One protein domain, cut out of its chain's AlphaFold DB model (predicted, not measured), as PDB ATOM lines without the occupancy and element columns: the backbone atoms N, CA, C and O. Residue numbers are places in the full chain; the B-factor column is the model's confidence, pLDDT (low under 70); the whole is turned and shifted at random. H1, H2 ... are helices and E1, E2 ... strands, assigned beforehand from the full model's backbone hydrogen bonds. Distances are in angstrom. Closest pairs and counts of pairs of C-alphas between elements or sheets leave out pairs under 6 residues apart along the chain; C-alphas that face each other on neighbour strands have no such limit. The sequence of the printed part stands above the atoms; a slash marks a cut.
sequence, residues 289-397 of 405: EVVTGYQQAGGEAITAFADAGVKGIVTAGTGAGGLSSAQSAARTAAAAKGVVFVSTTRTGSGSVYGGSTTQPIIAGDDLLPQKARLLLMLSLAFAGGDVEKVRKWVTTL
ATOM      1  N   GLU A 289     104.324 154.674 148.494       98.62
ATOM      2  CA  GLU A 289     103.969 154.999 147.107       98.62
ATOM      3  C   GLU A 289     104.190 153.802 146.177       98.62
ATOM      4  O   GLU A 289     104.867 152.839 146.538       98.62
ATOM      5  N   VAL A 290     103.619 153.855 144.973       98.75
ATOM      6  CA  VAL A 290     103.798 152.833 143.930       98.75
ATOM      7  C   VAL A 290     104.454 153.477 142.713       98.75
ATOM      8  O   VAL A 290     104.043 154.549 142.275       98.75
ATOM      9  N   VAL A 291     105.460 152.814 142.146       98.50
ATOM     10  CA  VAL A 291     106.109 153.217 140.892       98.50
ATOM     11  C   VAL A 291     105.986 152.093 139.875       98.50
ATOM     12  O   VAL A 291     106.381 150.958 140.135       98.50
ATOM     13  N   THR A 292     105.475 152.415 138.690       98.38
ATOM     14  CA  THR A 292     105.317 151.446 137.601       98.38
ATOM     15  C   THR A 292     106.567 151.386 136.729       98.38
ATOM     16  O   THR A 292     107.098 152.408 136.296       98.38
ATOM     17  N   GLY A 293     107.033 150.172 136.446       97.50
ATOM     18  CA  GLY A 293     108.050 149.903 135.439       97.50
ATOM     19  C   GLY A 293     107.450 149.906 134.033       97.50
ATOM     20  O   GLY A 293     106.328 149.450 133.802       97.50
ATOM     21  N   TYR A 294     108.197 150.421 133.069       97.62
ATOM     22  CA  TYR A 294     107.884 150.385 131.641       97.62
ATOM     23  C   TYR A 294     109.179 150.558 130.844       97.62
ATOM     24  O   TYR A 294     110.240 150.821 131.418       97.62
ATOM     25  N   GLN A 295     109.110 150.380 129.524       97.06
ATOM     26  CA  GLN A 295     110.276 150.558 128.662       97.06
ATOM     27  C   GLN A 295     110.856 151.960 128.868       97.06
ATOM     28  O   GLN A 295     110.137 152.944 128.730       97.06
ATOM     29  N   GLN A 296     112.147 152.036 129.205       97.00
ATOM     30  CA  GLN A 296     112.839 153.304 129.468       97.00
ATOM     31  C   GLN A 296     112.236 154.128 130.627       97.00
ATOM     32  O   GLN A 296     112.391 155.345 130.670       97.00
ATOM     33  N   ALA A 297     111.562 153.493 131.591       98.06
ATOM     34  CA  ALA A 297     111.104 154.203 132.782       98.06
ATOM     35  C   ALA A 297     112.280 154.873 133.511       98.06
ATOM     36  O   ALA A 297     113.323 154.250 133.721       98.06
ATOM     37  N   GLY A 298     112.126 156.145 133.867       98.50
ATOM     38  CA  GLY A 298     113.155 156.930 134.540       98.50
ATOM     39  C   GLY A 298     113.178 156.711 136.058       98.50
ATOM     40  O   GLY A 298     112.274 156.099 136.632       98.50
ATOM     41  N   GLY A 299     114.246 157.174 136.712       98.50
ATOM     42  CA  GLY A 299     114.439 157.056 138.166       98.50
ATOM     43  C   GLY A 299     113.830 158.202 138.983       98.50
ATOM     44  O   GLY A 299     113.782 158.127 140.208       98.50
ATOM     45  N   GLU A 300     113.348 159.252 138.321       98.56
ATOM     46  CA  GLU A 300     112.953 160.532 138.913       98.56
ATOM     47  C   GLU A 300     111.817 160.373 139.921       98.56
ATOM     48  O   GLU A 300     111.874 160.969 140.989       98.56
ATOM     49  N   ALA A 301     110.821 159.531 139.626       98.38
ATOM     50  CA  ALA A 301     109.709 159.283 140.545       98.38
ATOM     51  C   ALA A 301     110.182 158.652 141.867       98.38
ATOM     52  O   ALA A 301     109.753 159.069 142.940       98.38
ATOM     53  N   ILE A 302     111.107 157.685 141.803       98.75
ATOM     54  CA  ILE A 302     111.674 157.040 142.999       98.75
ATOM     55  C   ILE A 302     112.468 158.058 143.816       98.75
ATOM     56  O   ILE A 302     112.274 158.154 145.027       98.75
ATOM     57  N   THR A 303     113.328 158.835 143.154       98.75
ATOM     58  CA  THR A 303     114.125 159.879 143.807       98.75
ATOM     59  C   THR A 303     113.229 160.930 144.458       98.75
ATOM     60  O   THR A 303     113.390 161.211 145.640       98.75
ATOM     61  N   ALA A 304     112.229 161.441 143.735       98.62
ATOM     62  CA  ALA A 304     111.307 162.454 144.238       98.62
ATOM     63  C   ALA A 304     110.509 161.960 145.451       98.62
ATOM     64  O   ALA A 304     110.352 162.693 146.425       98.62
ATOM     65  N   PHE A 305     110.033 160.711 145.435       98.50
ATOM     66  CA  PHE A 305     109.366 160.128 146.598       98.50
ATOM     67  C   PHE A 305     110.314 159.974 147.790       98.50
ATOM     68  O   PHE A 305     109.952 160.348 148.906       98.50
ATOM     69  N   ALA A 306     111.528 159.465 147.568       98.00
ATOM     70  CA  ALA A 306     112.525 159.325 148.625       98.00
ATOM     71  C   ALA A 306     112.882 160.683 149.255       98.00
ATOM     72  O   ALA A 306     112.909 160.802 150.479       98.00
ATOM     73  N   ASP A 307     113.082 161.716 148.436       97.94
ATOM     74  CA  ASP A 307     113.393 163.072 148.895       97.94
ATOM     75  C   ASP A 307     112.191 163.738 149.592       97.94
ATOM     76  O   ASP A 307     112.371 164.523 150.523       97.94
ATOM     77  N   ALA A 308     110.959 163.363 149.231       98.19
ATOM     78  CA  ALA A 308     109.737 163.745 149.947       98.19
ATOM     79  C   ALA A 308     109.529 162.982 151.275       98.19
ATOM     80  O   ALA A 308     108.534 163.213 151.969       98.19
ATOM     81  N   GLY A 309     110.438 162.072 151.642       97.38
ATOM     82  CA  GLY A 309     110.445 161.387 152.934       97.38
ATOM     83  C   GLY A 309     109.496 160.192 153.049       97.38
ATOM     84  O   GLY A 309     109.150 159.809 154.173       97.38
ATOM     85  N   VAL A 310     109.069 159.593 151.928       97.94
ATOM     86  CA  VAL A 310     108.276 158.350 151.969       97.94
ATOM     87  C   VAL A 310     109.062 157.243 152.674       97.94
ATOM     88  O   VAL A 310     110.286 157.166 152.565       97.94
ATOM     89  N   LYS A 311     108.368 156.375 153.413       98.31
ATOM     90  CA  LYS A 311     109.028 155.297 154.173       98.31
ATOM     91  C   LYS A 311     109.110 153.994 153.397       98.31
ATOM     92  O   LYS A 311     109.974 153.171 153.687       98.31
ATOM     93  N   GLY A 312     108.257 153.829 152.390       98.62
ATOM     94  CA  GLY A 312     108.351 152.701 151.486       98.62
ATOM     95  C   GLY A 312     107.882 153.006 150.074       98.62
ATOM     96  O   GLY A 312     107.120 153.946 149.843       98.62
ATOM     97  N   ILE A 313     108.351 152.201 149.127       98.88
ATOM     98  CA  ILE A 313     107.974 152.277 147.716       98.88
ATOM     99  C   ILE A 313     107.743 150.861 147.191       98.88
ATOM    100  O   ILE A 313     108.604 149.991 147.290       98.88
ATOM    101  N   VAL A 314     106.590 150.630 146.579       98.88
ATOM    102  CA  VAL A 314     106.307 149.403 145.838       98.88
ATOM    103  C   VAL A 314     106.647 149.617 144.371       98.88
ATOM    104  O   VAL A 314     106.241 150.615 143.780       98.88
ATOM    105  N   THR A 315     107.373 148.690 143.756       98.56
ATOM    106  CA  THR A 315     107.670 148.770 142.320       98.56
ATOM    107  C   THR A 315     106.857 147.749 141.542       98.56
ATOM    108  O   THR A 315     107.092 146.557 141.706       98.56
ATOM    109  N   ALA A 316     105.969 148.201 140.655       98.31
ATOM    110  CA  ALA A 316     105.240 147.354 139.713       98.31
ATOM    111  C   ALA A 316     106.105 147.104 138.464       98.31
ATOM    112  O   ALA A 316     105.949 147.768 137.436       98.31
ATOM    113  N   GLY A 317     107.081 146.203 138.583       97.81
ATOM    114  CA  GLY A 317     108.077 145.942 137.543       97.81
ATOM    115  C   GLY A 317     107.517 145.238 136.301       97.81
ATOM    116  O   GLY A 317     106.386 144.759 136.275       97.81
ATOM    117  N   THR A 318     108.319 145.163 135.242       97.50
ATOM    118  CA  THR A 318     108.013 144.390 134.028       97.50
ATOM    119  C   THR A 318     108.311 142.902 134.225       97.50
ATOM    120  O   THR A 318     109.311 142.572 134.859       97.50
ATOM    121  N   GLY A 319     107.533 141.994 133.626       95.94
ATOM    122  CA  GLY A 319     107.808 140.550 133.701       95.94
ATOM    123  C   GLY A 319     107.819 140.050 135.148       95.94
ATOM    124  O   GLY A 319     106.884 140.325 135.888       95.94
ATOM    125  N   ALA A 320     108.890 139.387 135.581       95.19
ATOM    126  CA  ALA A 320     109.071 138.938 136.968       95.19
ATOM    127  C   ALA A 320     109.596 140.052 137.911       95.19
ATOM    128  O   ALA A 320     110.487 139.820 138.723       95.19
ATOM    129  N   GLY A 321     109.098 141.288 137.774       96.38
ATOM    130  CA  GLY A 321     109.485 142.422 138.631       96.38
ATOM    131  C   GLY A 321     110.729 143.210 138.184       96.38
ATOM    132  O   GLY A 321     111.328 143.935 138.977       96.38
ATOM    133  N   GLY A 322     111.123 143.101 136.912       96.25
ATOM    134  CA  GLY A 322     112.253 143.833 136.336       96.25
ATOM    135  C   GLY A 322     112.044 145.351 136.288       96.25
ATOM    136  O   GLY A 322     110.932 145.838 136.072       96.25
ATOM    137  N   LEU A 323     113.135 146.102 136.450       97.31
ATOM    138  CA  LEU A 323     113.178 147.564 136.367       97.31
ATOM    139  C   LEU A 323     114.200 148.006 135.318       97.31
ATOM    140  O   LEU A 323     115.153 147.283 135.025       97.31
ATOM    141  N   SER A 324     114.038 149.218 134.787       97.94
ATOM    142  CA  SER A 324     115.075 149.827 133.949       97.94
ATOM    143  C   SER A 324     116.367 150.047 134.751       97.94
ATOM    144  O   SER A 324     116.356 150.081 135.989       97.94
ATOM    145  N   SER A 325     117.491 150.265 134.066       98.06
ATOM    146  CA  SER A 325     118.756 150.615 134.728       98.06
ATOM    147  C   SER A 325     118.637 151.903 135.554       98.06
ATOM    148  O   SER A 325     119.159 151.961 136.665       98.06
ATOM    149  N   ALA A 326     117.895 152.903 135.061       98.44
ATOM    150  CA  ALA A 326     117.675 154.166 135.768       98.44
ATOM    151  C   ALA A 326     116.826 153.985 137.040       98.44
ATOM    152  O   ALA A 326     117.202 154.469 138.107       98.44
ATOM    153  N   GLN A 327     115.723 153.232 136.959       98.31
ATOM    154  CA  GLN A 327     114.905 152.901 138.131       98.31
ATOM    155  C   GLN A 327     115.674 152.050 139.142       98.31
ATOM    156  O   GLN A 327     115.568 152.284 140.343       98.31
ATOM    157  N   SER A 328     116.472 151.089 138.671       97.62
ATOM    158  CA  SER A 328     117.296 150.242 139.537       97.62
ATOM    159  C   SER A 328     118.327 151.067 140.306       97.62
ATOM    160  O   SER A 328     118.438 150.913 141.521       97.62
ATOM    161  N   ALA A 329     119.023 151.988 139.628       98.31
ATOM    162  CA  ALA A 329     119.977 152.891 140.265       98.31
ATOM    163  C   ALA A 329     119.303 153.796 141.312       98.31
ATOM    164  O   ALA A 329     119.785 153.894 142.442       98.31
ATOM    165  N   ALA A 330     118.153 154.395 140.977       98.62
ATOM    166  CA  ALA A 330     117.391 155.230 141.907       98.62
ATOM    167  C   ALA A 330     116.876 154.435 143.120       98.62
ATOM    168  O   ALA A 330     116.987 154.903 144.253       98.62
ATOM    169  N   ARG A 331     116.381 153.206 142.909       98.31
ATOM    170  CA  ARG A 331     115.958 152.298 143.987       98.31
ATOM    171  C   ARG A 331     117.106 151.996 144.936       98.31
ATOM    172  O   ARG A 331     116.935 152.128 146.141       98.31
ATOM    173  N   THR A 332     118.270 151.611 144.415       97.50
ATOM    174  CA  THR A 332     119.444 151.316 145.246       97.50
ATOM    175  C   THR A 332     119.882 152.539 146.052       97.50
ATOM    176  O   THR A 332     120.137 152.419 147.249       97.50
ATOM    177  N   ALA A 333     119.902 153.726 145.439       98.06
ATOM    178  CA  ALA A 333     120.240 154.966 146.136       98.06
ATOM    179  C   ALA A 333     119.226 155.317 147.244       98.06
ATOM    180  O   ALA A 333     119.622 155.693 148.345       98.06
ATOM    181  N   ALA A 334     117.925 155.167 146.985       98.31
ATOM    182  CA  ALA A 334     116.874 155.406 147.973       98.31
ATOM    183  C   ALA A 334     116.874 154.359 149.103       98.31
ATOM    184  O   ALA A 334     116.708 154.707 150.271       98.31
ATOM    185  N   ALA A 335     117.122 153.087 148.783       97.44
ATOM    186  CA  ALA A 335     117.223 152.006 149.760       97.44
ATOM    187  C   ALA A 335     118.408 152.217 150.716       97.44
ATOM    188  O   ALA A 335     118.275 151.995 151.918       97.44
ATOM    189  N   ALA A 336     119.534 152.739 150.215       95.88
ATOM    190  CA  ALA A 336     120.674 153.134 151.045       95.88
ATOM    191  C   ALA A 336     120.348 154.283 152.023       95.88
ATOM    192  O   ALA A 336     121.010 154.418 153.048       95.88
ATOM    193  N   LYS A 337     119.307 155.083 151.746       94.75
ATOM    194  CA  LYS A 337     118.761 156.106 152.658       94.75
ATOM    195  C   LYS A 337     117.680 155.555 153.610       94.75
ATOM    196  O   LYS A 337     117.062 156.327 154.337       94.75
ATOM    197  N   GLY A 338     117.432 154.243 153.606       95.00
ATOM    198  CA  GLY A 338     116.475 153.583 154.500       95.00
ATOM    199  C   GLY A 338     115.037 153.493 153.980       95.00
ATOM    200  O   GLY A 338     114.151 153.124 154.747       95.00
ATOM    201  N   VAL A 339     114.775 153.806 152.705       98.31
ATOM    202  CA  VAL A 339     113.453 153.563 152.098       98.31
ATOM    203  C   VAL A 339     113.264 152.063 151.875       98.31
ATOM    204  O   VAL A 339     114.102 151.424 151.240       98.31
ATOM    205  N   VAL A 340     112.157 151.500 152.365       98.62
ATOM    206  CA  VAL A 340     111.858 150.069 152.205       98.62
ATOM    207  C   VAL A 340     111.129 149.815 150.891       98.62
ATOM    208  O   VAL A 340     110.112 150.438 150.598       98.62
ATOM    209  N   PHE A 341     111.622 148.873 150.096       98.62
ATOM    210  CA  PHE A 341     111.025 148.507 148.821       98.62
ATOM    211  C   PHE A 341     110.325 147.159 148.887       98.62
ATOM    212  O   PHE A 341     110.862 146.208 149.450       98.62
ATOM    213  N   VAL A 342     109.176 147.058 148.219       98.56
ATOM    214  CA  VAL A 342     108.559 145.772 147.870       98.56
ATOM    215  C   VAL A 342     108.480 145.681 146.350       98.56
ATOM    216  O   VAL A 342     107.871 146.525 145.695       98.56
ATOM    217  N   SER A 343     109.145 144.683 145.778       98.06
ATOM    218  CA  SER A 343     109.169 144.462 144.332       98.06
ATOM    219  C   SER A 343     108.008 143.559 143.942       98.06
ATOM    220  O   SER A 343     107.962 142.411 144.369       98.06
ATOM    221  N   THR A 344     107.088 144.082 143.141       97.88
ATOM    222  CA  THR A 344     105.954 143.358 142.560       97.88
ATOM    223  C   THR A 344     106.021 143.447 141.036       97.88
ATOM    224  O   THR A 344     107.006 143.921 140.456       97.88
ATOM    225  N   THR A 345     104.974 142.988 140.357       97.44
ATOM    226  CA  THR A 345     104.883 143.028 138.902       97.44
ATOM    227  C   THR A 345     103.611 143.708 138.413       97.44
ATOM    228  O   THR A 345     102.547 143.618 139.020       97.44
ATOM    229  N   ARG A 346     103.721 144.397 137.273       96.69
ATOM    230  CA  ARG A 346     102.580 144.969 136.549       96.69
ATOM    231  C   ARG A 346     101.854 143.953 135.661       96.69
ATOM    232  O   ARG A 346     100.866 144.322 135.037       96.69
ATOM    233  N   THR A 347     102.353 142.719 135.532       94.56
ATOM    234  CA  THR A 347     101.678 141.662 134.746       94.56
ATOM    235  C   THR A 347     100.305 141.331 135.323       94.56
ATOM    236  O   THR A 347      99.408 140.933 134.588       94.56
ATOM    237  N   GLY A 348     100.147 141.521 136.635       89.75
ATOM    238  CA  GLY A 348      98.959 141.162 137.395       89.75
ATOM    239  C   GLY A 348      98.953 139.708 137.876       89.75
ATOM    240  O   GLY A 348      98.117 139.345 138.689       89.75
ATOM    241  N   SER A 349      99.860 138.861 137.412       89.50
ATOM    242  CA  SER A 349      99.840 137.431 137.716       89.50
ATOM    243  C   SER A 349     101.257 136.909 137.932       89.50
ATOM    244  O   SER A 349     102.204 137.412 137.309       89.50
ATOM    245  N   GLY A 350     101.372 135.871 138.756       90.00
ATOM    246  CA  GLY A 350     102.616 135.170 139.061       90.00
ATOM    247  C   GLY A 350     103.552 135.812 140.095       90.00
ATOM    248  O   GLY A 350     103.402 136.957 140.518       90.00
ATOM    249  N   SER A 351     104.543 134.994 140.456       92.81
ATOM    250  CA  SER A 351     105.617 135.202 141.431       92.81
ATOM    251  C   SER A 351     106.631 136.326 141.153       92.81
ATOM    252  O   SER A 351     107.296 136.271 140.116       92.81
ATOM    253  N   VAL A 352     106.898 137.256 142.085       94.69
ATOM    254  CA  VAL A 352     108.201 137.949 142.175       94.69
ATOM    255  C   VAL A 352     109.028 137.380 143.326       94.69
ATOM    256  O   VAL A 352     108.630 137.457 144.485       94.69
ATOM    257  N   TYR A 353     110.226 136.885 143.005       91.81
ATOM    258  CA  TYR A 353     111.175 136.283 143.950       91.81
ATOM    259  C   TYR A 353     112.485 137.082 144.029       91.81
ATOM    260  O   TYR A 353     112.738 137.968 143.215       91.81
ATOM    261  N   GLY A 354     113.357 136.737 144.982       77.38
ATOM    262  CA  GLY A 354     114.752 137.201 144.972       77.38
ATOM    263  C   GLY A 354     114.939 138.678 145.337       77.38
ATOM    264  O   GLY A 354     115.469 139.460 144.550       77.38
ATOM    265  N   GLY A 355     114.527 139.054 146.554       84.69
ATOM    266  CA  GLY A 355     114.837 140.356 147.161       84.69
ATOM    267  C   GLY A 355     116.323 140.528 147.520       84.69
ATOM    268  O   GLY A 355     117.191 139.794 147.056       84.69
ATOM    269  N   SER A 356     116.634 141.498 148.382       86.81
ATOM    270  CA  SER A 356     117.988 141.710 148.909       86.81
ATOM    271  C   SER A 356     118.073 141.340 150.387       86.81
ATOM    272  O   SER A 356     117.209 141.735 151.166       86.81
ATOM    273  N   THR A 357     119.132 140.630 150.777       83.44
ATOM    274  CA  THR A 357     119.466 140.324 152.182       83.44
ATOM    275  C   THR A 357     120.293 141.420 152.856       83.44
ATOM    276  O   THR A 357     120.432 141.422 154.072       83.44
ATOM    277  N   THR A 358     120.847 142.356 152.082       86.12
ATOM    278  CA  THR A 358     121.714 143.442 152.574       86.12
ATOM    279  C   THR A 358     121.087 144.823 152.429       86.12
ATOM    280  O   THR A 358     121.538 145.776 153.059       86.12
ATOM    281  N   GLN A 359     120.043 144.948 151.609       91.12
ATOM    282  CA  GLN A 359     119.253 146.163 151.436       91.12
ATOM    283  C   GLN A 359     117.792 145.907 151.824       91.12
ATOM    284  O   GLN A 359     117.321 144.767 151.726       91.12
ATOM    285  N   PRO A 360     117.034 146.953 152.200       95.06
ATOM    286  CA  PRO A 360     115.613 146.846 152.524       95.06
ATOM    287  C   PRO A 360     114.750 146.678 151.256       95.06
ATOM    288  O   PRO A 360     113.812 147.430 151.025       95.06
ATOM    289  N   ILE A 361     115.087 145.712 150.399       96.81
ATOM    290  CA  ILE A 361     114.351 145.357 149.184       96.81
ATOM    291  C   ILE A 361     113.759 143.967 149.399       96.81
ATOM    292  O   ILE A 361     114.481 142.979 149.549       96.81
ATOM    293  N   ILE A 362     112.437 143.902 149.430       97.38
ATOM    294  CA  ILE A 362     111.644 142.711 149.709       97.38
ATOM    295  C   ILE A 362     110.968 142.279 148.405       97.38
ATOM    296  O   ILE A 362     110.580 143.120 147.593       97.38
ATOM    297  N   ALA A 363     110.856 140.977 148.177       96.00
ATOM    298  CA  ALA A 363     110.055 140.446 147.082       96.00
ATOM    299  C   ALA A 363     108.588 140.380 147.538       96.00
ATOM    300  O   ALA A 363     108.319 139.922 148.646       96.00
ATOM    301  N   GLY A 364     107.665 140.897 146.731       94.81
ATOM    302  CA  GLY A 364     106.239 140.967 147.063       94.81
ATOM    303  C   GLY A 364     105.451 139.703 146.732       94.81
ATOM    304  O   GLY A 364     104.232 139.727 146.867       94.81
ATOM    305  N   ASP A 365     106.140 138.649 146.286       94.00
ATOM    306  CA  ASP A 365     105.547 137.398 145.824       94.00
ATOM    307  C   ASP A 365     104.450 137.653 144.777       94.00
ATOM    308  O   ASP A 365     104.736 138.279 143.753       94.00
ATOM    309  N   ASP A 366     103.227 137.185 145.009       93.50
ATOM    310  CA  ASP A 366     102.077 137.279 144.105       93.50
ATOM    311  C   ASP A 366     101.217 138.540 144.335       93.50
ATOM    312  O   ASP A 366     100.223 138.765 143.640       93.50
ATOM    313  N   LEU A 367     101.573 139.394 145.306       95.81
ATOM    314  CA  LEU A 367     100.774 140.573 145.628       95.81
ATOM    315  C   LEU A 367     100.775 141.583 144.482       95.81
ATOM    316  O   LEU A 367     101.811 142.059 144.007       95.81
ATOM    317  N   LEU A 368      99.571 142.036 144.138       96.81
ATOM    318  CA  LEU A 368      99.394 143.184 143.262       96.81
ATOM    319  C   LEU A 368      99.985 144.456 143.893       96.81
ATOM    320  O   LEU A 368      99.916 144.619 145.116       96.81
ATOM    321  N   PRO A 369     100.510 145.402 143.089       98.31
ATOM    322  CA  PRO A 369     101.192 146.593 143.601       98.31
ATOM    323  C   PRO A 369     100.392 147.388 144.645       98.31
ATOM    324  O   PRO A 369     100.924 147.766 145.689       98.31
ATOM    325  N   GLN A 370      99.101 147.596 144.395       98.31
ATOM    326  CA  GLN A 370      98.177 148.308 145.276       98.31
ATOM    327  C   GLN A 370      97.944 147.577 146.607       98.31
ATOM    328  O   GLN A 370      97.870 148.218 147.653       98.31
ATOM    329  N   LYS A 371      97.939 146.239 146.618       98.50
ATOM    330  CA  LYS A 371      97.816 145.443 147.848       98.50
ATOM    331  C   LYS A 371      99.130 145.379 148.615       98.50
ATOM    332  O   LYS A 371      99.151 145.651 149.815       98.50
ATOM    333  N   ALA A 372     100.241 145.137 147.921       98.50
ATOM    334  CA  ALA A 372     101.580 145.194 148.506       98.50
ATOM    335  C   ALA A 372     101.849 146.545 149.185       98.50
ATOM    336  O   ALA A 372     102.466 146.591 150.247       98.50
ATOM    337  N   ARG A 373     101.327 147.644 148.623       98.81
ATOM    338  CA  ARG A 373     101.413 148.983 149.219       98.81
ATOM    339  C   ARG A 373     100.747 149.040 150.592       98.81
ATOM    340  O   ARG A 373     101.345 149.581 151.521       98.81
ATOM    341  N   LEU A 374      99.542 148.488 150.735       98.81
ATOM    342  CA  LEU A 374      98.809 148.471 152.006       98.81
ATOM    343  C   LEU A 374      99.489 147.570 153.041       98.81
ATOM    344  O   LEU A 374      99.656 147.977 154.191       98.81
ATOM    345  N   LEU A 375      99.947 146.383 152.629       98.81
ATOM    346  CA  LEU A 375     100.674 145.475 153.518       98.81
ATOM    347  C   LEU A 375     101.992 146.090 154.003       98.81
ATOM    348  O   LEU A 375     102.304 146.019 155.193       98.81
ATOM    349  N   LEU A 376     102.750 146.727 153.107       98.75
ATOM    350  CA  LEU A 376     103.985 147.424 153.462       98.75
ATOM    351  C   LEU A 376     103.705 148.598 154.405       98.75
ATOM    352  O   LEU A 376     104.414 148.765 155.392       98.75
ATOM    353  N   MET A 377     102.658 149.384 154.140       98.81
ATOM    354  CA  MET A 377     102.258 150.506 154.990       98.81
ATOM    355  C   MET A 377     101.954 150.056 156.419       98.81
ATOM    356  O   MET A 377     102.511 150.614 157.365       98.81
ATOM    357  N   LEU A 378     101.122 149.025 156.581       98.75
ATOM    358  CA  LEU A 378     100.805 148.462 157.894       98.75
ATOM    359  C   LEU A 378     102.040 147.827 158.548       98.75
ATOM    360  O   LEU A 378     102.287 148.036 159.734       98.75
ATOM    361  N   SER A 379     102.876 147.126 157.784       98.56
ATOM    362  CA  SER A 379     104.109 146.538 158.316       98.56
ATOM    363  C   SER A 379     105.065 147.604 158.849       98.56
ATOM    364  O   SER A 379     105.568 147.472 159.962       98.56
ATOM    365  N   LEU A 380     105.261 148.701 158.114       98.44
ATOM    366  CA  LEU A 380     106.091 149.823 158.552       98.44
ATOM    367  C   LEU A 380     105.481 150.574 159.744       98.44
ATOM    368  O   LEU A 380     106.223 151.006 160.621       98.44
ATOM    369  N   ALA A 381     104.155 150.704 159.819       98.19
ATOM    370  CA  ALA A 381     103.496 151.339 160.961       98.19
ATOM    371  C   ALA A 381     103.721 150.563 162.274       98.19
ATOM    372  O   ALA A 381     103.928 151.164 163.324       98.19
ATOM    373  N   PHE A 382     103.723 149.225 162.219       98.00
ATOM    374  CA  PHE A 382     103.837 148.364 163.405       98.00
ATOM    375  C   PHE A 382     105.252 147.820 163.667       98.00
ATOM    376  O   PHE A 382     105.519 147.305 164.755       98.00
ATOM    377  N   ALA A 383     106.153 147.897 162.688       97.12
ATOM    378  CA  ALA A 383     107.508 147.352 162.772       97.12
ATOM    379  C   ALA A 383     108.557 148.186 162.014       97.12
ATOM    380  O   ALA A 383     109.609 147.667 161.672       97.12
ATOM    381  N   GLY A 384     108.329 149.479 161.762       88.88
ATOM    382  CA  GLY A 384     109.227 150.306 160.939       88.88
ATOM    383  C   GLY A 384     110.676 150.425 161.435       88.88
ATOM    384  O   GLY A 384     111.556 150.742 160.643       88.88
ATOM    385  N   GLY A 385     110.940 150.144 162.715       89.38
ATOM    386  CA  GLY A 385     112.298 150.052 163.272       89.38
ATOM    387  C   GLY A 385     112.989 148.695 163.074       89.38
ATOM    388  O   GLY A 385     114.138 148.546 163.472       89.38
ATOM    389  N   ASP A 386     112.304 147.710 162.490       95.25
ATOM    390  CA  ASP A 386     112.753 146.326 162.325       95.25
ATOM    391  C   ASP A 386     112.418 145.835 160.905       95.25
ATOM    392  O   ASP A 386     111.360 145.259 160.633       95.25
ATOM    393  N   VAL A 387     113.338 146.097 159.973       92.62
ATOM    394  CA  VAL A 387     113.181 145.745 158.551       92.62
ATOM    395  C   VAL A 387     113.025 144.238 158.351       92.62
ATOM    396  O   VAL A 387     112.293 143.826 157.456       92.62
ATOM    397  N   GLU A 388     113.655 143.408 159.181       94.44
ATOM    398  CA  GLU A 388     113.551 141.952 159.052       94.44
ATOM    399  C   GLU A 388     112.175 141.447 159.487       94.44
ATOM    400  O   GLU A 388     111.594 140.568 158.845       94.44
ATOM    401  N   LYS A 389     111.573 142.070 160.502       96.56
ATOM    402  CA  LYS A 389     110.175 141.815 160.856       96.56
ATOM    403  C   LYS A 389     109.205 142.297 159.779       96.56
ATOM    404  O   LYS A 389     108.264 141.571 159.460       96.56
ATOM    405  N   VAL A 390     109.447 143.469 159.182       97.19
ATOM    406  CA  VAL A 390     108.679 143.956 158.017       97.19
ATOM    407  C   VAL A 390     108.790 142.973 156.854       97.19
ATOM    408  O   VAL A 390     107.770 142.592 156.284       97.19
ATOM    409  N   ARG A 391     110.005 142.512 156.536       95.62
ATOM    410  CA  ARG A 391     110.273 141.508 155.501       95.62
ATOM    411  C   ARG A 391     109.477 140.240 155.759       95.62
ATOM    412  O   ARG A 391     108.724 139.838 154.881       95.62
ATOM    413  N   LYS A 392     109.582 139.674 156.966       94.56
ATOM    414  CA  LYS A 392     108.831 138.478 157.363       94.56
ATOM    415  C   LYS A 392     107.333 138.664 157.142       94.56
ATOM    416  O   LYS A 392     106.704 137.823 156.516       94.56
ATOM    417  N   TRP A 393     106.754 139.760 157.626       96.06
ATOM    418  CA  TRP A 393     105.321 140.005 157.470       96.06
ATOM    419  C   TRP A 393     104.890 140.155 156.015       96.06
ATOM    420  O   TRP A 393     103.879 139.569 155.639       96.06
ATOM    421  N   VAL A 394     105.659 140.879 155.200       95.19
ATOM    422  CA  VAL A 394     105.369 141.034 153.769       95.19
ATOM    423  C   VAL A 394     105.404 139.690 153.041       95.19
ATOM    424  O   VAL A 394     104.560 139.456 152.185       95.19
ATOM    425  N   THR A 395     106.338 138.800 153.386       91.38
ATOM    426  CA  THR A 395     106.500 137.521 152.679       91.38
ATOM    427  C   THR A 395     105.574 136.413 153.177       91.38
ATOM    428  O   THR A 395     105.310 135.484 152.425       91.38
ATOM    429  N   THR A 396     105.086 136.469 154.425       89.81
ATOM    430  CA  THR A 396     104.320 135.352 155.016       89.81
ATOM    431  C   THR A 396     102.841 135.648 155.268       89.81
ATOM    432  O   THR A 396     102.048 134.715 155.381       89.81
ATOM    433  N   LEU A 397     102.423 136.909 155.437       91.25
ATOM    434  CA  LEU A 397     101.033 137.191 155.815       91.25
ATOM    435  C   LEU A 397     100.060 136.903 154.666       91.25
ATOM    436  O   LEU A 397     100.097 137.528 153.607       91.25
TER     437      LEU A 397
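What this domain is: This is residues 289 to 397 of the 405 residues of the protein "L-asparaginase 2" of Phytohabitans houttuyneae (UniProt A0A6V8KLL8). What shape is this? A small parallel sheet of four strands stands in the middle, with H1 and H2 side by side over one face and H3 and H4 over the other. What builds it? The printed part has 109 residues, with E1, H1, E2, H2, E3, E4, H3 and H4 in chain order, sheet order E1 E2 E3 E4, and a mixed class of helices and strands. How large is it? It is compact and rounded, with a radius of gyration of the C-alphas of 12.3 A and spans of 35 by 31 by 23 A.

Where its parts are: Where are the strands? E1 is residues 289 to 292, from C-alpha 289 at (103.969, 154.999, 147.107); E2 is 312 to 317, E3 340 to 345, 16.6 A long, and E4 361 to 363. Where are the helices? H1 is residues 300 to 307, H2 325 to 336, H3 369 to 383, 20.2 A long, and H4 387 to 396, ending at C-alpha 396 (104.320, 135.352, 155.016).

How they stand to each other: What pairs the strands? Within hydrogen-bond range are N 291 and O 314 for E1 and E2, 2.8 A, N 315 and O 342 for E2 and E3, 2.9 A, and N 343 and O 362 for E3 and E4, 2.8 A. How do the helices stand? H1 and H2 touch, closest at the C-alphas of Ala 306 and Ala 334, 5.9 A, at a shallow tilt of 7 degrees, the same way. On the opposite face H3 and H4 touch, closest at the C-alphas of Ser 379 and Val 390, 5.3 A, at a steep tilt of 45 degrees, opposite ways. Every O i to N i+4 pair is within range in H1, H2 and H4, and 10 of 11 in H3. Which units recur? E1, H1, E2 and E2, H2, E3 are strand-helix-strand units, a helix between two parallel neighbour strands, with right-handed crossovers.

The domain as a whole: Which link is long? That from E3 to E4, 15 residues; the printed part has no cut. Is confidence low anywhere? No printed residue is under 70.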